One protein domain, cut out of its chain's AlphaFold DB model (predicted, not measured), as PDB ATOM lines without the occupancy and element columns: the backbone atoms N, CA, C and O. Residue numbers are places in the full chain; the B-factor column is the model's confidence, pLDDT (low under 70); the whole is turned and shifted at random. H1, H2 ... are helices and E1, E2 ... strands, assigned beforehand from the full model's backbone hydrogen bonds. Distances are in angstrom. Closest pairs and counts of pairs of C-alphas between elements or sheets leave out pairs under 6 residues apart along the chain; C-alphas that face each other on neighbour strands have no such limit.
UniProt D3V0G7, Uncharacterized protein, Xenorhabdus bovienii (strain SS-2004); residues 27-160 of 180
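AT A GLANCE: This is residues 27 to 160 of the 180 residues of an uncharacterized protein of Xenorhabdus bovienii (strain SS-2004) (UniProt D3V0G7). A long two-stranded hairpin, E1 and E2, packs on the helices H1 and H2, while H4 packs on both of these helices from beyond the hairpin's reach. From this body residues 137 to 155, with H6 and most of H5, stick out as an arm, and the last residues after it fold back toward the link between H3 and H4. The printed part has 134 residues, with six named helices and two named strands in the order H1, E1, E2, H2, H3, H4, H5, H6; the class is mixed, helices and strands, and the sheet E1 - E2 is antiparallel. The whole is loose, with a radius of gyration of the C-alphas of 17.5 A and spans of 57 by 39 by 22 A.

HOW THE PARTS SIT: H1, residues 29 to 43, comes closest to E1, residues 48 to 57, at the C-alphas of Gly 41 and Phe 49, 6.0 A apart. E1 and E2, residues 65 to 74, form a hairpin, their directions at 162 degrees; N 51 and O 71 are 2.8 A apart and N 69 and O 53 are 2.9 A apart, both within hydrogen-bond range. H2, residues 79 to 101, comes closest to E2 at the C-alphas of Lys 67 and Phe 97, 5.6 A apart. H2 touches H1 with residues 82 to 90 alone, opposite ways at a steep tilt of 46 degrees; the closest C-alphas are those of Met 35 and Ala 86, 6.4 A apart. H3, residues 106 to 109, is close to H2 but not clearly touching, with the C-alphas of Gln 101 and Asn 107 6.4 A apart. H4, residues 118 to 131, touches H2 at a shallow tilt of 22 degrees, opposite ways, closest at the C-alphas of Thr 94 and Leu 119, 7.3 A. With residues 125 to 130 alone, H4 touches residues 29 to 35 of H1, the same way at a steep tilt of 48 degrees; the C-alphas of Ala 31 and Phe 126 are closest, 5.4 A apart. H5, residues 136 to 139, and H6, residues 144 to 154, touch no helix; H4 and H5 are only just apart, 8.3 A at the closest. Every O i to N i+4 pair is within hydrogen-bond range in H2, H4 and H6, and 9 of 11 are in H1; H3 and H5 are too short for such a pair.

IN THESE COORDINATES: H1 begins at C-alpha 29, (-8.042, -9.237, 36.335), and is 22.2 A long. E1 measures 29.8 A and E2 29.5 A. H2, the longest helix, measures 32.8 A from C-alpha 79 at (-20.117, -6.610, 50.306). H3 measures 5.6 A, H4 20.1 A and H5 5.2 A. H6, 15.2 A long, ends at C-alpha 154, (11.638, 13.948, 32.737).

THE WHOLE: The two C-alphas farthest apart are those of Lys 45 and Tyr 153, at 57.7 A. The printed part has no cut and no long link. Without the stretch that stands free, the body spans 48 by 30 by 21 A. The mean pLDDT of the printed part is 86.0, and residues 57 to 65 and 101 to 113 are under 70.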
ATOM      1  N   LYS A  27      -5.965  -3.282  34.181       80.94
ATOM      2  CA  LYS A  27      -7.072  -4.177  33.758       80.94
ATOM      3  C   LYS A  27      -7.807  -4.849  34.921       80.94
ATOM      4  O   LYS A  27      -8.948  -5.278  34.757       80.94
ATOM      5  N   GLY A  28      -7.150  -4.999  36.073       84.62
ATOM      6  CA  GLY A  28      -7.780  -5.498  37.301       84.62
ATOM      7  C   GLY A  28      -8.232  -6.966  37.281       84.62
ATOM      8  O   GLY A  28      -9.085  -7.354  38.078       84.62
ATOM      9  N   ASN A  29      -7.692  -7.808  36.394       86.62
ATOM     10  CA  ASN A  29      -8.042  -9.237  36.335       86.62
ATOM     11  C   ASN A  29      -7.823  -9.942  37.680       86.62
ATOM     12  O   ASN A  29      -8.726 -10.620  38.171       86.62
ATOM     13  N   ASP A  30      -6.672  -9.705  38.308       86.19
ATOM     14  CA  ASP A  30      -6.319 -10.304  39.597       86.19
ATOM     15  C   ASP A  30      -7.291  -9.875  40.703       86.19
ATOM     16  O   ASP A  30      -7.703 -10.690  41.527       86.19
ATOM     17  N   ALA A  31      -7.741  -8.617  40.677       91.81
ATOM     18  CA  ALA A  31      -8.740  -8.104  41.610       91.81
ATOM     19  C   ALA A  31     -10.114  -8.766  41.407       91.81
ATOM     20  O   ALA A  31     -10.778  -9.106  42.388       91.81
ATOM     21  N   ARG A  32     -10.527  -9.013  40.153       93.44
ATOM     22  CA  ARG A  32     -11.762  -9.766  39.854       93.44
ATOM     23  C   ARG A  32     -11.685 -11.193  40.386       93.44
ATOM     24  O   ARG A  32     -12.626 -11.648  41.032       93.44
ATOM     25  N   MET A  33     -10.562 -11.874  40.161       92.88
ATOM     26  CA  MET A  33     -10.342 -13.234  40.662       92.88
ATOM     27  C   MET A  33     -10.323 -13.281  42.193       92.88
ATOM     28  O   MET A  33     -10.958 -14.152  42.786       92.88
ATOM     29  N   LEU A  34      -9.655 -12.323  42.840       95.12
ATOM     30  CA  LEU A  34      -9.630 -12.196  44.296       95.12
ATOM     31  C   LEU A  34     -11.038 -11.990  44.865       95.12
ATOM     32  O   LEU A  34     -11.422 -12.665  45.819       95.12
ATOM     33  N   MET A  35     -11.823 -11.095  44.265       96.38
ATOM     34  CA  MET A  35     -13.191 -10.833  44.707       96.38
ATOM     35  C   MET A  35     -14.098 -12.051  44.506       96.38
ATOM     36  O   MET A  35     -14.890 -12.372  45.389       96.38
ATOM     37  N   ALA A  36     -13.959 -12.763  43.383       95.31
ATOM     38  CA  ALA A  36     -14.683 -14.009  43.137       95.31
ATOM     39  C   ALA A  36     -14.351 -15.071  44.197       95.31
ATOM     40  O   ALA A  36     -15.263 -15.671  44.762       95.31
ATOM     41  N   ALA A  37     -13.069 -15.238  44.537       95.56
ATOM     42  CA  ALA A  37     -12.636 -16.168  45.576       95.56
ATOM     43  C   ALA A  37     -13.189 -15.792  46.963       95.56
ATOM     44  O   ALA A  37     -13.677 -16.655  47.693       95.56
ATOM     45  N   ILE A  38     -13.175 -14.500  47.317       96.62
ATOM     46  CA  ILE A  38     -13.771 -14.006  48.571       96.62
ATOM     47  C   ILE A  38     -15.278 -14.271  48.600       96.62
ATOM     48  O   ILE A  38     -15.801 -14.681  49.632       96.62
ATOM     49  N   ASN A  39     -15.976 -14.075  47.481       96.00
ATOM     50  CA  ASN A  39     -17.410 -14.336  47.392       96.00
ATOM     51  C   ASN A  39     -17.738 -15.826  47.533       96.00
ATOM     52  O   ASN A  39     -18.624 -16.152  48.313       96.00
ATOM     53  N   SER A  40     -16.990 -16.718  46.874       94.94
ATOM     54  CA  SER A  40     -17.180 -18.175  47.015       94.94
ATOM     55  C   SER A  40     -16.915 -18.696  48.430       94.94
ATOM     56  O   SER A  40     -17.360 -19.780  48.795       94.94
ATOM     57  N   GLY A  41     -16.195 -17.930  49.255       92.69
ATOM     58  CA  GLY A  41     -15.968 -18.280  50.652       92.69
ATOM     59  C   GLY A  41     -17.251 -18.314  51.487       92.69
ATOM     60  O   GLY A  41     -17.304 -19.024  52.493       92.69
ATOM     61  N   ASP A  42     -18.303 -17.611  51.065       91.75
ATOM     62  CA  ASP A  42     -19.596 -17.632  51.756       91.75
ATOM     63  C   ASP A  42     -20.352 -18.956  51.614       91.75
ATOM     64  O   ASP A  42     -21.134 -19.294  52.506       91.75
ATOM     65  N   ASP A  43     -20.044 -19.736  50.577       92.12
ATOM     66  CA  ASP A  43     -20.618 -21.066  50.340       92.12
ATOM     67  C   ASP A  43     -19.973 -22.145  51.231       92.12
ATOM     68  O   ASP A  43     -20.411 -23.298  51.272       92.12
ATOM     69  N   THR A  44     -18.915 -21.791  51.968       90.12
ATOM     70  CA  THR A  44     -18.241 -22.708  52.891       90.12
ATOM     71  C   THR A  44     -19.035 -22.881  54.190       90.12
ATOM     72  O   THR A  44     -19.718 -21.972  54.660       90.12
ATOM     73  N   LYS A  45     -18.933 -24.062  54.814       92.12
ATOM     74  CA  LYS A  45     -19.561 -24.324  56.124       92.12
ATOM     75  C   LYS A  45     -18.767 -23.730  57.291       92.12
ATOM     76  O   LYS A  45     -19.331 -23.464  58.351       92.12
ATOM     77  N   GLU A  46     -17.474 -23.501  57.086       93.81
ATOM     78  CA  GLU A  46     -16.554 -23.034  58.116       93.81
ATOM     79  C   GLU A  46     -16.761 -21.543  58.453       93.81
ATOM     80  O   GLU A  46     -17.155 -20.746  57.598       93.81
ATOM     81  N   PRO A  47     -16.473 -21.107  59.693       95.00
ATOM     82  CA  PRO A  47     -16.551 -19.691  60.065       95.00
ATOM     83  C   PRO A  47     -15.480 -18.824  59.377       95.00
ATOM     84  O   PRO A  47     -15.635 -17.602  59.292       95.00
ATOM     85  N   TYR A  48     -14.405 -19.445  58.884       97.25
ATOM     86  CA  TYR A  48     -13.316 -18.801  58.157       97.25
ATOM     87  C   TYR A  48     -12.872 -19.665  56.980       97.25
ATOM     88  O   TYR A  48     -12.842 -20.890  57.081       97.25
ATOM     89  N   PHE A  49     -12.420 -19.024  55.907       96.50
ATOM     90  CA  PHE A  49     -11.833 -19.683  54.741       96.50
ATOM     91  C   PHE A  49     -10.479 -19.061  54.388       96.50
ATOM     92  O   PHE A  49     -10.142 -17.961  54.832       96.50
ATOM     93  N   THR A  50      -9.670 -19.787  53.612       96.50
ATOM     94  CA  THR A  50      -8.336 -19.322  53.209       96.50
ATOM     95  C   THR A  50      -8.364 -18.761  51.795       96.50
ATOM     96  O   THR A  50      -8.719 -19.463  50.854       96.50
ATOM     97  N   ILE A  51      -7.907 -17.523  51.640       96.38
ATOM     98  CA  ILE A  51      -7.644 -16.897  50.346       96.38
ATOM     99  C   ILE A  51      -6.157 -16.981  50.042       96.38
ATOM    100  O   ILE A  51      -5.328 -16.538  50.835       96.38
ATOM    101  N   LYS A  52      -5.826 -17.530  48.872       94.06
ATOM    102  CA  LYS A  52      -4.490 -17.459  48.278       94.06
ATOM    103  C   LYS A  52      -4.508 -16.374  47.207       94.06
ATOM    104  O   LYS A  52      -5.270 -16.489  46.252       94.06
ATOM    105  N   TYR A  53      -3.659 -15.366  47.350       91.56
ATOM    106  CA  TYR A  53      -3.490 -14.318  46.348       91.56
ATOM    107  C   TYR A  53      -2.056 -14.326  45.834       91.56
ATOM    108  O   TYR A  53      -1.116 -14.430  46.625       91.56
ATOM    109  N   THR A  54      -1.898 -14.258  44.516       85.56
ATOM    110  CA  THR A  54      -0.598 -14.292  43.849       85.56
ATOM    111  C   THR A  54      -0.468 -13.055  42.978       85.56
ATOM    112  O   THR A  54      -1.323 -12.832  42.130       85.56
ATOM    113  N   GLN A  55       0.619 -12.310  43.142       79.69
ATOM    114  CA  GLN A  55       1.086 -11.364  42.131       79.69
ATOM    115  C   GLN A  55       2.293 -11.937  41.414       79.69
ATOM    116  O   GLN A  55       3.132 -12.599  42.030       79.69
ATOM    117  N   TYR A  56       2.345 -11.710  40.109       72.06
ATOM    118  CA  TYR A  56       3.335 -12.284  39.214       72.06
ATOM    119  C   TYR A  56       3.790 -11.239  38.194       72.06
ATOM    120  O   TYR A  56       2.964 -10.527  37.630       72.06
ATOM    121  N   MET A  57       5.091 -11.214  37.896       64.50
ATOM    122  CA  MET A  57       5.658 -10.467  36.771       64.50
ATOM    123  C   MET A  57       6.704 -11.319  36.056       64.50
ATOM    124  O   MET A  57       7.574 -11.908  36.697       64.50
ATOM    125  N   GLY A  58       6.646 -11.349  34.722       54.31
ATOM    126  CA  GLY A  58       7.675 -11.934  33.859       54.31
ATOM    127  C   GLY A  58       7.131 -12.643  32.617       54.31
ATOM    128  O   GLY A  58       5.926 -12.729  32.391       54.31
ATOM    129  N   LEU A  59       8.054 -13.137  31.786       38.75
ATOM    130  CA  LEU A  59       7.771 -13.888  30.557       38.75
ATOM    131  C   LEU A  59       7.769 -15.396  30.854       38.75
ATOM    132  O   LEU A  59       8.761 -16.097  30.648       38.75
ATOM    133  N   GLY A  60       6.641 -15.900  31.354       36.81
ATOM    134  CA  GLY A  60       6.416 -17.329  31.585       36.81
ATOM    135  C   GLY A  60       7.169 -17.930  32.784       36.81
ATOM    136  O   GLY A  60       7.870 -17.254  33.537       36.81
ATOM    137  N   LEU A  61       7.008 -19.243  32.984       42.16
ATOM    138  CA  LEU A  61       7.468 -19.972  34.181       42.16
ATOM    139  C   LEU A  61       8.988 -19.904  34.440       42.16
ATOM    140  O   LEU A  61       9.405 -20.097  35.576       42.16
ATOM    141  N   LYS A  62       9.816 -19.640  33.416       39.84
ATOM    142  CA  LYS A  62      11.290 -19.643  33.527       39.84
ATOM    143  C   LYS A  62      11.913 -18.302  33.932       39.84
ATOM    144  O   LYS A  62      13.025 -18.305  34.444       39.84
ATOM    145  N   TYR A  63      11.219 -17.184  33.717       51.84
ATOM    146  CA  TYR A  63      11.753 -15.831  33.953       51.84
ATOM    147  C   TYR A  63      10.790 -14.955  34.763       51.84
ATOM    148  O   TYR A  63      10.873 -13.729  34.733       51.84
ATOM    149  N   GLY A  64       9.833 -15.590  35.440       58.78
ATOM    150  CA  GLY A  64       8.834 -14.919  36.250       58.78
ATOM    151  C   GLY A  64       9.180 -14.920  37.726       58.78
ATOM    152  O   GLY A  64       9.607 -15.935  38.270       58.78
ATOM    153  N   THR A  65       8.934 -13.795  38.384       66.62
ATOM    154  CA  THR A  65       8.907 -13.708  39.842       66.62
ATOM    155  C   THR A  65       7.464 -13.619  40.317       66.62
ATOM    156  O   THR A  65       6.600 -13.068  39.633       66.62
ATOM    157  N   SER A  66       7.178 -14.201  41.480       77.62
ATOM    158  CA  SER A  66       5.853 -14.121  42.090       77.62
ATOM    159  C   SER A  66       5.929 -13.960  43.597       77.62
ATOM    160  O   SER A  66       6.848 -14.463  44.250       77.62
ATOM    161  N   LYS A  67       4.924 -13.295  44.162       84.50
ATOM    162  CA  LYS A  67       4.642 -13.323  45.595       84.50
ATOM    163  C   LYS A  67       3.267 -13.885  45.840       84.50
ATOM    164  O   LYS A  67       2.301 -13.510  45.187       84.50
ATOM    165  N   ILE A  68       3.211 -14.789  46.809       87.94
ATOM    166  CA  ILE A  68       1.995 -15.467  47.224       87.94
ATOM    167  C   ILE A  68       1.743 -15.098  48.678       87.94
ATOM    168  O   ILE A  68       2.603 -15.316  49.530       87.94
ATOM    169  N   THR A  69       0.550 -14.595  48.968       92.62
ATOM    170  CA  THR A  69       0.064 -14.393  50.333       92.62
ATOM    171  C   THR A  69      -1.115 -15.318  50.611       92.62
ATOM    172  O   THR A  69      -1.827 -15.757  49.699       92.62
ATOM    173  N   ARG A  70      -1.295 -15.673  51.885       96.00
ATOM    174  CA  ARG A  70      -2.416 -16.492  52.354       96.00
ATOM    175  C   ARG A  70      -3.094 -15.791  53.516       96.00
ATOM    176  O   ARG A  70      -2.423 -15.403  54.466       96.00
ATOM    177  N   TRP A  71      -4.413 -15.671  53.442       97.12
ATOM    178  CA  TRP A  71      -5.212 -14.916  54.402       97.12
ATOM    179  C   TRP A  71      -6.378 -15.753  54.894       97.12
ATOM    180  O   TRP A  71      -7.074 -16.367  54.088       97.12
ATOM    181  N   LYS A  72      -6.617 -15.747  56.207       96.88
ATOM    182  CA  LYS A  72      -7.878 -16.232  56.770       96.88
ATOM    183  C   LYS A  72      -8.903 -15.108  56.717       96.88
ATOM    184  O   LYS A  72      -8.686 -14.052  57.304       96.88
ATOM    185  N   VAL A  73     -10.011 -15.345  56.030       97.50
ATOM    186  CA  VAL A  73     -11.110 -14.389  55.878       97.50
ATOM    187  C   VAL A  73     -12.336 -14.948  56.583       97.50
ATOM    188  O   VAL A  73     -12.640 -16.134  56.467       97.50
ATOM    189  N   ARG A  74     -13.011 -14.099  57.362       97.06
ATOM    190  CA  ARG A  74     -14.252 -14.459  58.051       97.06
ATOM    191  C   ARG A  74     -15.383 -14.608  57.031       97.06
ATOM    192  O   ARG A  74     -15.495 -13.794  56.120       97.06
ATOM    193  N   ARG A  75     -16.235 -15.613  57.218       96.56
ATOM    194  CA  ARG A  75     -17.445 -15.821  56.415       96.56
ATOM    195  C   ARG A  75     -18.542 -14.800  56.735       96.56
ATOM    196  O   ARG A  75     -18.636 -14.336  57.874       96.56
ATOM    197  N   GLY A  76     -19.397 -14.492  55.757       95.44
ATOM    198  CA  GLY A  76     -20.605 -13.684  55.959       95.44
ATOM    199  C   GLY A  76     -20.329 -12.189  56.110       95.44
ATOM    200  O   GLY A  76     -21.088 -11.479  56.766       95.44
ATOM    201  N   LEU A  77     -19.219 -11.708  55.546       97.19
ATOM    202  CA  LEU A  77     -18.908 -10.281  55.503       97.19
ATOM    203  C   LEU A  77     -19.863  -9.545  54.558       97.19
ATOM    204  O   LEU A  77     -20.245 -10.063  53.506       97.19
ATOM    205  N   SER A  78     -20.185  -8.296  54.897       97.19
ATOM    206  CA  SER A  78     -20.905  -7.405  53.988       97.19
ATOM    207  C   SER A  78     -20.123  -7.223  52.681       97.19
ATOM    208  O   SER A  78     -18.893  -7.320  52.662       97.19
ATOM    209  N   LEU A  79     -20.804  -6.901  51.573       96.06
ATOM    210  CA  LEU A  79     -20.117  -6.610  50.306       96.06
ATOM    211  C   LEU A  79     -19.066  -5.498  50.472       96.06
ATOM    212  O   LEU A  79     -17.981  -5.577  49.900       96.06
ATOM    213  N   HIS A  80     -19.375  -4.484  51.281       96.50
ATOM    214  CA  HIS A  80     -18.453  -3.403  51.607       96.50
ATOM    215  C   HIS A  80     -17.181  -3.920  52.298       96.50
ATOM    216  O   HIS A  80     -16.070  -3.592  51.880       96.50
ATOM    217  N   ASP A  81     -17.320  -4.782  53.304       97.88
ATOM    218  CA  ASP A  81     -16.165  -5.313  54.031       97.88
ATOM    219  C   ASP A  81     -15.370  -6.320  53.202       97.88
ATOM    220  O   ASP A  81     -14.142  -6.320  53.267       97.88
ATOM    221  N   LYS A  82     -16.024  -7.102  52.337       97.69
ATOM    222  CA  LYS A  82     -15.332  -7.943  51.347       97.69
ATOM    223  C   LYS A  82     -14.441  -7.111  50.427       97.69
ATOM    224  O   LYS A  82     -13.284  -7.470  50.219       97.69
ATOM    225  N   LYS A  83     -14.941  -5.973  49.924       97.19
ATOM    226  CA  LYS A  83     -14.145  -5.040  49.107       97.19
ATOM    227  C   LYS A  83     -12.950  -4.485  49.890       97.19
ATOM    228  O   LYS A  83     -11.853  -4.419  49.342       97.19
ATOM    229  N   ARG A  84     -13.125  -4.138  51.170       97.44
ATOM    230  CA  ARG A  84     -12.025  -3.672  52.040       97.44
ATOM    231  C   ARG A  84     -10.975  -4.755  52.274       97.44
ATOM    232  O   ARG A  84      -9.791  -4.471  52.144       97.44
ATOM    233  N   VAL A  85     -11.394  -5.989  52.550       97.56
ATOM    234  CA  VAL A  85     -10.488  -7.143  52.686       97.56
ATOM    235  C   VAL A  85      -9.714  -7.376  51.390       97.56
ATOM    236  O   VAL A  85      -8.492  -7.498  51.428       97.56
ATOM    237  N   ALA A  86     -10.397  -7.380  50.243       97.06
ATOM    238  CA  ALA A  86      -9.757  -7.533  48.939       97.06
ATOM    239  C   ALA A  86      -8.705  -6.436  48.692       97.06
ATOM    240  O   ALA A  86      -7.585  -6.737  48.280       97.06
ATOM    241  N   LEU A  87      -9.042  -5.180  49.007       96.94
ATOM    242  CA  LEU A  87      -8.130  -4.043  48.887       96.94
ATOM    243  C   LEU A  87      -6.894  -4.225  49.776       96.94
ATOM    244  O   LEU A  87      -5.774  -4.068  49.300       96.94
ATOM    245  N   THR A  88      -7.075  -4.613  51.042       96.94
ATOM    246  CA  THR A  88      -5.966  -4.873  51.974       96.94
ATOM    247  C   THR A  88      -5.043  -5.979  51.471       96.94
ATOM    248  O   THR A  88      -3.826  -5.797  51.467       96.94
ATOM    249  N   ILE A  89      -5.599  -7.105  51.009       96.00
ATOM    250  CA  ILE A  89      -4.821  -8.232  50.471       96.00
ATOM    251  C   ILE A  89      -4.001  -7.788  49.254       96.00
ATOM    252  O   ILE A  89      -2.806  -8.090  49.180       96.00
ATOM    253  N   MET A  90      -4.623  -7.053  48.326       94.19
ATOM    254  CA  MET A  90      -3.963  -6.539  47.125       94.19
ATOM    255  C   MET A  90      -2.842  -5.565  47.490       94.19
ATOM    256  O   MET A  90      -1.701  -5.783  47.082       94.19
ATOM    257  N   MET A  91      -3.118  -4.544  48.308       93.75
ATOM    258  CA  MET A  91      -2.120  -3.535  48.679       93.75
ATOM    259  C   MET A  91      -0.934  -4.154  49.427       93.75
ATOM    260  O   MET A  91       0.218  -3.848  49.120       93.75
ATOM    261  N   HIS A  92      -1.201  -5.061  50.371       93.69
ATOM    262  CA  HIS A  92      -0.151  -5.748  51.121       93.69
ATOM    263  C   HIS A  92       0.715  -6.623  50.212       93.69
ATOM    264  O   HIS A  92       1.941  -6.559  50.269       93.69
ATOM    265  N   THR A  93       0.086  -7.427  49.349       90.25
ATOM    266  CA  THR A  93       0.832  -8.300  48.431       90.25
ATOM    267  C   THR A  93       1.643  -7.480  47.435       90.25
ATOM    268  O   THR A  93       2.789  -7.842  47.178       90.25
ATOM    269  N   THR A  94       1.113  -6.338  46.980       87.44
ATOM    270  CA  THR A  94       1.817  -5.441  46.049       87.44
ATOM    271  C   THR A  94       3.085  -4.910  46.690       87.44
ATOM    272  O   THR A  94       4.155  -5.018  46.107       87.44
ATOM    273  N   HIS A  95       3.025  -4.453  47.941       88.19
ATOM    274  CA  HIS A  95       4.231  -4.035  48.655       88.19
ATOM    275  C   HIS A  95       5.269  -5.149  48.812       88.19
ATOM    276  O   HIS A  95       6.460  -4.902  48.623       88.19
ATOM    277  N   LEU A  96       4.842  -6.372  49.142       86.25
ATOM    278  CA  LEU A  96       5.756  -7.515  49.236       86.25
ATOM    279  C   LEU A  96       6.386  -7.863  47.885       86.25
ATOM    280  O   LEU A  96       7.535  -8.307  47.838       86.25
ATOM    281  N   PHE A  97       5.625  -7.703  46.805       81.81
ATOM    282  CA  PHE A  97       6.068  -7.958  45.445       81.81
ATOM    283  C   PHE A  97       7.108  -6.931  45.002       81.81
ATOM    284  O   PHE A  97       8.241  -7.304  44.700       81.81
ATOM    285  N   GLU A  98       6.779  -5.647  45.097       78.94
ATOM    286  CA  GLU A  98       7.674  -4.552  44.723       78.94
ATOM    287  C   GLU A  98       8.949  -4.539  45.574       78.94
ATOM    288  O   GLU A  98      10.050  -4.406  45.049       78.94
ATOM    289  N   ALA A  99       8.840  -4.778  46.889       79.94
ATOM    290  CA  ALA A  99      10.011  -4.889  47.765       79.94
ATOM    291  C   ALA A  99      10.917  -6.066  47.386       79.94
ATOM    292  O   ALA A  99      12.130  -5.997  47.568       79.94
ATOM    293  N   HIS A 100      10.348  -7.145  46.852       76.06
ATOM    294  CA  HIS A 100      11.137  -8.267  46.368       76.06
ATOM    295  C   HIS A 100      11.850  -7.957  45.053       76.06
ATOM    296  O   HIS A 100      12.990  -8.380  44.876       76.06
ATOM    297  N   GLN A 101      11.226  -7.194  44.160       69.94
ATOM    298  CA  GLN A 101      11.878  -6.724  42.936       69.94
ATOM    299  C   GLN A 101      12.952  -5.664  43.212       69.94
ATOM    300  O   GLN A 101      13.950  -5.612  42.501       69.94
ATOM    301  N   ASP A 102      12.786  -4.887  44.284       66.38
ATOM    302  CA  ASP A 102      13.774  -3.931  44.810       66.38
ATOM    303  C   ASP A 102      14.947  -4.639  45.536       66.38
ATOM    304  O   ASP A 102      15.983  -4.033  45.820       66.38
ATOM    305  N   SER A 103      14.814  -5.941  45.838       62.97
ATOM    306  CA  SER A 103      15.804  -6.719  46.596       62.97
ATOM    307  C   SER A 103      16.831  -7.443  45.715       62.97
ATOM    308  O   SER A 103      16.552  -7.874  44.595       62.97
ATOM    309  N   PHE A 104      18.044  -7.612  46.249       46.41
ATOM    310  CA  PHE A 104      19.113  -8.389  45.619       46.41
ATOM    311  C   PHE A 104      18.685  -9.859  45.404       46.41
ATOM    312  O   PHE A 104      18.074 -10.440  46.307       46.41
ATOM    313  N   PRO A 105      19.015 -10.499  44.260       49.78
ATOM    314  CA  PRO A 105      19.848 -10.010  43.148       49.78
ATOM    315  C   PRO A 105      19.068  -9.326  42.005       49.78
ATOM    316  O   PRO A 105      19.662  -8.964  40.992       49.78
ATOM    317  N   PHE A 106      17.749  -9.147  42.130       53.84
ATOM    318  CA  PHE A 106      16.897  -8.629  41.048       53.84
ATOM    319  C   PHE A 106      17.158  -7.151  40.723       53.84
ATOM    320  O   PHE A 106      17.096  -6.769  39.552       53.84
ATOM    321  N   ASN A 107      17.539  -6.360  41.729       55.44
ATOM    322  CA  ASN A 107      17.923  -4.955  41.567       55.44
ATOM    323  C   ASN A 107      19.258  -4.743  40.821       55.44
ATOM    324  O   ASN A 107      19.496  -3.654  40.307       55.44
ATOM    325  N   TRP A 108      20.114  -5.769  40.719       41.25
ATOM    326  CA  TRP A 108      21.373  -5.696  39.966       41.25
ATOM    327  C   TRP A 108      21.099  -5.729  38.459       41.25
ATOM    328  O   TRP A 108      21.746  -5.029  37.685       41.25
ATOM    329  N   TYR A 109      20.126  -6.539  38.032       38.50
ATOM    330  CA  TYR A 109      19.827  -6.752  36.614       38.50
ATOM    331  C   TYR A 109      18.665  -5.888  36.102       38.50
ATOM    332  O   TYR A 109      18.572  -5.617  34.906       38.50
ATOM    333  N   THR A 110      17.761  -5.452  36.989       47.50
ATOM    334  CA  THR A 110      16.588  -4.649  36.625       47.50
ATOM    335  C   THR A 110      16.277  -3.602  37.696       47.50
ATOM    336  O   THR A 110      16.073  -3.950  38.852       47.50
ATOM    337  N   ASP A 111      16.135  -2.331  37.320       52.34
ATOM    338  CA  ASP A 111      15.654  -1.262  38.216       52.34
ATOM    339  C   ASP A 111      14.106  -1.268  38.305       52.34
ATOM    340  O   ASP A 111      13.431  -0.252  38.152       52.34
ATOM    341  N   SER A 112      13.510  -2.460  38.439       59.72
ATOM    342  CA  SER A 112      12.084  -2.694  38.164       59.72
ATOM    343  C   SER A 112      11.143  -2.528  39.352       59.72
ATOM    344  O   SER A 112       9.962  -2.315  39.113       59.72
ATOM    345  N   GLY A 113      11.637  -2.589  40.592       67.12
ATOM    346  CA  GLY A 113      10.791  -2.439  41.777       67.12
ATOM    347  C   GLY A 113      10.332  -0.996  41.992       67.12
ATOM    348  O   GLY A 113      11.114  -0.055  41.821       67.12
ATOM    349  N   TYR A 114       9.080  -0.832  42.410       79.06
ATOM    350  CA  TYR A 114       8.435   0.434  42.755       79.06
ATOM    351  C   TYR A 114       8.511   1.495  41.648       79.06
ATOM    352  O   TYR A 114       8.747   2.667  41.961       79.06
ATOM    353  N   SER A 115       8.324   1.137  40.370       83.81
ATOM    354  CA  SER A 115       8.224   2.151  39.308       83.81
ATOM    355  C   SER A 115       7.085   3.124  39.621       83.81
ATOM    356  O   SER A 115       6.095   2.768  40.266       83.81
ATOM    357  N   GLY A 116       7.233   4.383  39.203       85.38
ATOM    358  CA  GLY A 116       6.362   5.475  39.641       85.38
ATOM    359  C   GLY A 116       4.868   5.236  39.401       85.38
ATOM    360  O   GLY A 116       4.030   5.699  40.180       85.38
ATOM    361  N   GLU A 117       4.551   4.484  38.350       90.12
ATOM    362  CA  GLU A 117       3.209   4.116  37.916       90.12
ATOM    363  C   GLU A 117       2.645   2.848  38.576       90.12
ATOM    364  O   GLU A 117       1.428   2.662  38.545       90.12
ATOM    365  N   ASP A 118       3.460   1.964  39.159       88.56
ATOM    366  CA  ASP A 118       3.038   0.584  39.462       88.56
ATOM    367  C   ASP A 118       1.905   0.523  40.490       88.56
ATOM    368  O   ASP A 118       0.824  -0.008  40.218       88.56
ATOM    369  N   LEU A 119       2.112   1.119  41.671       91.12
ATOM    370  CA  LEU A 119       1.128   1.076  42.758       91.12
ATOM    371  C   LEU A 119      -0.184   1.767  42.374       91.12
ATOM    372  O   LEU A 119      -1.269   1.247  42.647       91.12
ATOM    373  N   VAL A 120      -0.100   2.926  41.719       94.00
ATOM    374  CA  VAL A 120      -1.287   3.688  41.305       94.00
ATOM    375  C   VAL A 120      -2.042   2.996  40.171       94.00
ATOM    376  O   VAL A 120      -3.273   3.002  40.181       94.00
ATOM    377  N   SER A 121      -1.342   2.319  39.255       92.75
ATOM    378  CA  SER A 121      -1.961   1.529  38.181       92.75
ATOM    379  C   SER A 121      -2.666   0.289  38.727       92.75
ATOM    380  O   SER A 121      -3.794  -0.000  38.328       92.75
ATOM    381  N   ASN A 122      -2.046  -0.406  39.687       91.12
ATOM    382  CA  ASN A 122      -2.657  -1.540  40.384       91.12
ATOM    383  C   ASN A 122      -3.910  -1.117  41.165       91.12
ATOM    384  O   ASN A 122      -4.940  -1.794  41.108       91.12
ATOM    385  N   LEU A 123      -3.862   0.030  41.851       95.06
ATOM    386  CA  LEU A 123      -5.016   0.563  42.578       95.06
ATOM    387  C   LEU A 123      -6.152   0.987  41.641       95.06
ATOM    388  O   LEU A 123      -7.312   0.672  41.912       95.06
ATOM    389  N   LEU A 124      -5.831   1.657  40.531       95.75
ATOM    390  CA  LEU A 124      -6.810   1.974  39.492       95.75
ATOM    391  C   LEU A 124      -7.464   0.689  38.976       95.75
ATOM    392  O   LEU A 124      -8.689   0.588  38.968       95.75
ATOM    393  N   GLY A 125      -6.661  -0.319  38.625       93.81
ATOM    394  CA  GLY A 125      -7.166  -1.603  38.147       93.81
ATOM    395  C   GLY A 125      -8.074  -2.302  39.147       93.81
ATOM    396  O   GLY A 125      -9.117  -2.827  38.758       93.81
ATOM    397  N   PHE A 126      -7.743  -2.245  40.437       95.25
ATOM    398  CA  PHE A 126      -8.614  -2.745  41.494       95.25
ATOM    399  C   PHE A 126      -9.978  -2.049  41.485       95.25
ATOM    400  O   PHE A 126     -11.003  -2.724  41.418       95.25
ATOM    401  N   TYR A 127     -10.027  -0.715  41.501       95.81
ATOM    402  CA  TYR A 127     -11.311  -0.006  41.513       95.81
ATOM    403  C   TYR A 127     -12.121  -0.224  40.234       95.81
ATOM    404  O   TYR A 127     -13.333  -0.426  40.324       95.81
ATOM    405  N   GLN A 128     -11.469  -0.254  39.067       94.88
ATOM    406  CA  GLN A 128     -12.141  -0.555  37.799       94.88
ATOM    407  C   GLN A 128     -12.775  -1.949  37.826       94.88
ATOM    408  O   GLN A 128     -13.947  -2.111  37.490       94.88
ATOM    409  N   ALA A 129     -12.039  -2.949  38.317       93.75
ATOM    410  CA  ALA A 129     -12.519  -4.320  38.448       93.75
ATOM    411  C   ALA A 129     -13.677  -4.474  39.440       93.75
ATOM    412  O   ALA A 129     -14.645  -5.175  39.156       93.75
ATOM    413  N   ILE A 130     -13.571  -3.847  40.612       93.50
ATOM    414  CA  ILE A 130     -14.536  -4.009  41.704       93.50
ATOM    415  C   ILE A 130     -15.840  -3.248  41.447       93.50
ATOM    416  O   ILE A 130     -16.896  -3.662  41.935       93.50
ATOM    417  N   ASN A 131     -15.776  -2.143  40.706       93.56
ATOM    418  CA  ASN A 131     -16.948  -1.334  40.387       93.56
ATOM    419  C   ASN A 131     -17.497  -1.604  38.980       93.56
ATOM    420  O   ASN A 131     -18.620  -1.203  38.701       93.56
ATOM    421  N   GLY A 132     -16.742  -2.288  38.113       92.38
ATOM    422  CA  GLY A 132     -17.144  -2.544  36.729       92.38
ATOM    423  C   GLY A 132     -17.200  -1.274  35.876       92.38
ATOM    424  O   GLY A 132     -17.994  -1.201  34.944       92.38
ATOM    425  N   VAL A 133     -16.392  -0.265  36.214       93.81
ATOM    426  CA  VAL A 133     -16.374   1.052  35.561       93.81
ATOM    427  C   VAL A 133     -14.975   1.321  35.024       93.81
ATOM    428  O   VAL A 133     -14.001   1.152  35.752       93.81
ATOM    429  N   ASP A 134     -14.875   1.775  33.775       93.19
ATOM    430  CA  ASP A 134     -13.636   2.348  33.252       93.19
ATOM    431  C   ASP A 134     -13.482   3.784  33.775       93.19
ATOM    432  O   ASP A 134     -14.261   4.684  33.443       93.19
ATOM    433  N   TYR A 135     -12.500   3.984  34.651       95.44
ATOM    434  CA  TYR A 135     -12.228   5.281  35.260       95.44
ATOM    435  C   TYR A 135     -11.217   6.090  34.451       95.44
ATOM    436  O   TYR A 135     -11.147   7.302  34.651       95.44
ATOM    437  N   LEU A 136     -10.473   5.477  33.522       92.62
ATOM    438  CA  LEU A 136      -9.414   6.147  32.764       92.62
ATOM    439  C   LEU A 136      -9.892   7.432  32.058       92.62
ATOM    440  O   LEU A 136      -9.207   8.449  32.196       92.62
ATOM    441  N   PRO A 137     -11.077   7.484  31.410       94.31
ATOM    442  CA  PRO A 137     -11.583   8.719  30.802       94.31
ATOM    443  C   PRO A 137     -11.800   9.864  31.807       94.31
ATOM    444  O   PRO A 137     -11.675  11.037  31.462       94.31
ATOM    445  N   GLN A 138     -12.084   9.545  33.073       95.31
ATOM    446  CA  GLN A 138     -12.339  10.523  34.140       95.31
ATOM    447  C   GLN A 138     -11.043  11.078  34.754       95.31
ATOM    448  O   GLN A 138     -11.075  12.070  35.499       95.31
ATOM    449  N   LEU A 139      -9.901  10.453  34.446       96.19
ATOM    450  CA  LEU A 139      -8.579  10.840  34.936       96.19
ATOM    451  C   LEU A 139      -7.921  11.954  34.117       96.19
ATOM    452  O   LEU A 139      -6.835  12.393  34.486       96.19
ATOM    453  N   GLN A 140      -8.597  12.441  33.070       96.56
ATOM    454  CA  GLN A 140      -8.078  13.448  32.138       96.56
ATOM    455  C   GLN A 140      -6.789  12.954  31.457       96.56
ATOM    456  O   GLN A 140      -5.705  13.486  31.717       96.56
ATOM    457  N   PRO A 141      -6.875  11.889  30.636       96.75
ATOM    458  CA  PRO A 141      -5.742  11.449  29.838       96.75
ATOM    459  C   PRO A 141      -5.363  12.544  28.839       96.75
ATOM    460  O   PRO A 141      -6.233  13.155  28.216       96.75
ATOM    461  N   ILE A 142      -4.066  12.790  28.690       96.88
ATOM    462  CA  ILE A 142      -3.558  13.769  27.723       96.88
ATOM    463  C   ILE A 142      -3.261  13.114  26.374       96.88
ATOM    464  O   ILE A 142      -3.261  11.888  26.236       96.88
ATOM    465  N   SER A 143      -2.981  13.947  25.370       96.56
ATOM    466  CA  SER A 143      -2.557  13.464  24.060       96.56
ATOM    467  C   SER A 143      -1.248  12.670  24.158       96.56
ATOM    468  O   SER A 143      -0.412  12.891  25.039       96.56
ATOM    469  N   LYS A 144      -1.041  11.747  23.212       96.81
ATOM    470  CA  LYS A 144       0.210  10.985  23.115       96.81
ATOM    471  C   LYS A 144       1.420  11.907  22.961       96.81
ATOM    472  O   LYS A 144       2.443  11.657  23.590       96.81
ATOM    473  N   ASP A 145       1.294  12.968  22.171       96.38
ATOM    474  CA  ASP A 145       2.381  13.915  21.937       96.38
ATOM    475  C   ASP A 145       2.748  14.667  23.221       96.38
ATOM    476  O   ASP A 145       3.926  14.791  23.548       96.38
ATOM    477  N   ASP A 146       1.762  15.086  24.018       96.44
ATOM    478  CA  ASP A 146       2.020  15.760  25.297       96.44
ATOM    479  C   ASP A 146       2.571  14.813  26.370       96.44
ATOM    480  O   ASP A 146       3.370  15.226  27.221       96.44
ATOM    481  N   ALA A 147       2.187  13.535  26.327       97.00
ATOM    482  CA  ALA A 147       2.800  12.498  27.150       97.00
ATOM    483  C   ALA A 147       4.260  12.261  26.737       97.00
ATOM    484  O   ALA A 147       5.139  12.190  27.596       97.00
ATOM    485  N   LEU A 148       4.549  12.203  25.432       97.00
ATOM    486  CA  LEU A 148       5.914  12.073  24.919       97.00
ATOM    487  C   LEU A 148       6.781  13.277  25.292       97.00
ATOM    488  O   LEU A 148       7.915  13.068  25.701       97.00
ATOM    489  N   LYS A 149       6.256  14.510  25.273       95.81
ATOM    490  CA  LYS A 149       6.984  15.694  25.774       95.81
ATOM    491  C   LYS A 149       7.408  15.532  27.235       95.81
ATOM    492  O   LYS A 149       8.553  15.816  27.576       95.81
ATOM    493  N   ARG A 150       6.505  15.055  28.102       96.00
ATOM    494  CA  ARG A 150       6.826  14.765  29.514       96.00
ATOM    495  C   ARG A 150       7.873  13.661  29.621       96.00
ATOM    496  O   ARG A 150       8.822  13.807  30.382       96.00
ATOM    497  N   TRP A 151       7.730  12.587  28.849       95.81
ATOM    498  CA  TRP A 151       8.717  11.509  28.822       95.81
ATOM    499  C   TRP A 151      10.099  12.005  28.384       95.81
ATOM    500  O   TRP A 151      11.097  11.669  29.008       95.81
ATOM    501  N   ASP A 152      10.167  12.808  27.328       95.62
ATOM    502  CA  ASP A 152      11.429  13.289  26.762       95.62
ATOM    503  C   ASP A 152      12.114  14.310  27.680       95.62
ATOM    504  O   ASP A 152      13.341  14.385  27.703       95.62
ATOM    505  N   TYR A 153      11.340  15.044  28.485       95.75
ATOM    506  CA  TYR A 153      11.858  15.997  29.465       95.75
ATOM    507  C   TYR A 153      12.280  15.341  30.792       95.75
ATOM    508  O   TYR A 153      13.399  15.542  31.256       95.75
ATOM    509  N   TYR A 154      11.394  14.560  31.420       95.12
ATOM    510  CA  TYR A 154      11.638  13.948  32.737       95.12
ATOM    511  C   TYR A 154      12.367  12.599  32.642       95.12
ATOM    512  O   TYR A 154      13.018  12.150  33.585       95.12
ATOM    513  N   GLY A 155      12.308  11.943  31.488       93.94
ATOM    514  CA  GLY A 155      12.909  10.638  31.259       93.94
ATOM    515  C   GLY A 155      12.037   9.474  31.730       93.94
ATOM    516  O   GLY A 155      10.831   9.585  31.947       93.94
ATOM    517  N   ALA A 156      12.675   8.308  31.849       91.94
ATOM    518  CA  ALA A 156      11.984   7.059  32.135       91.94
ATOM    519  C   ALA A 156      11.363   7.030  33.539       91.94
ATOM    520  O   ALA A 156      12.060   7.228  34.535       91.94
ATOM    521  N   ILE A 157      10.074   6.675  33.604       91.25
ATOM    522  CA  ILE A 157       9.294   6.635  34.850       91.25
ATOM    523  C   ILE A 157       9.875   5.690  35.916       91.25
ATOM    524  O   ILE A 157       9.796   5.988  37.103       91.25
ATOM    525  N   GLY A 158      10.570   4.622  35.508       86.19
ATOM    526  CA  GLY A 158      11.212   3.671  36.427       86.19
ATOM    527  C   GLY A 158      12.291   4.257  37.338       86.19
ATOM    528  O   GLY A 158      12.563   3.678  38.389       86.19
ATOM    529  N   LYS A 159      12.843   5.428  36.986       88.50
ATOM    530  CA  LYS A 159      13.780   6.185  37.834       88.50
ATOM    531  C   LYS A 159      13.090   6.852  39.030       88.50
ATOM    532  O   LYS A 159      13.750   7.210  40.001       88.50
ATOM    533  N   TYR A 160      11.774   7.048  38.957       90.62
ATOM    534  CA  TYR A 160      10.979   7.702  39.990       90.62
ATOM    535  C   TYR A 160      10.307   6.641  40.851       90.62
ATOM    536  O   TYR A 160       9.289   6.073  40.467       90.62
TER     537      TYR A 160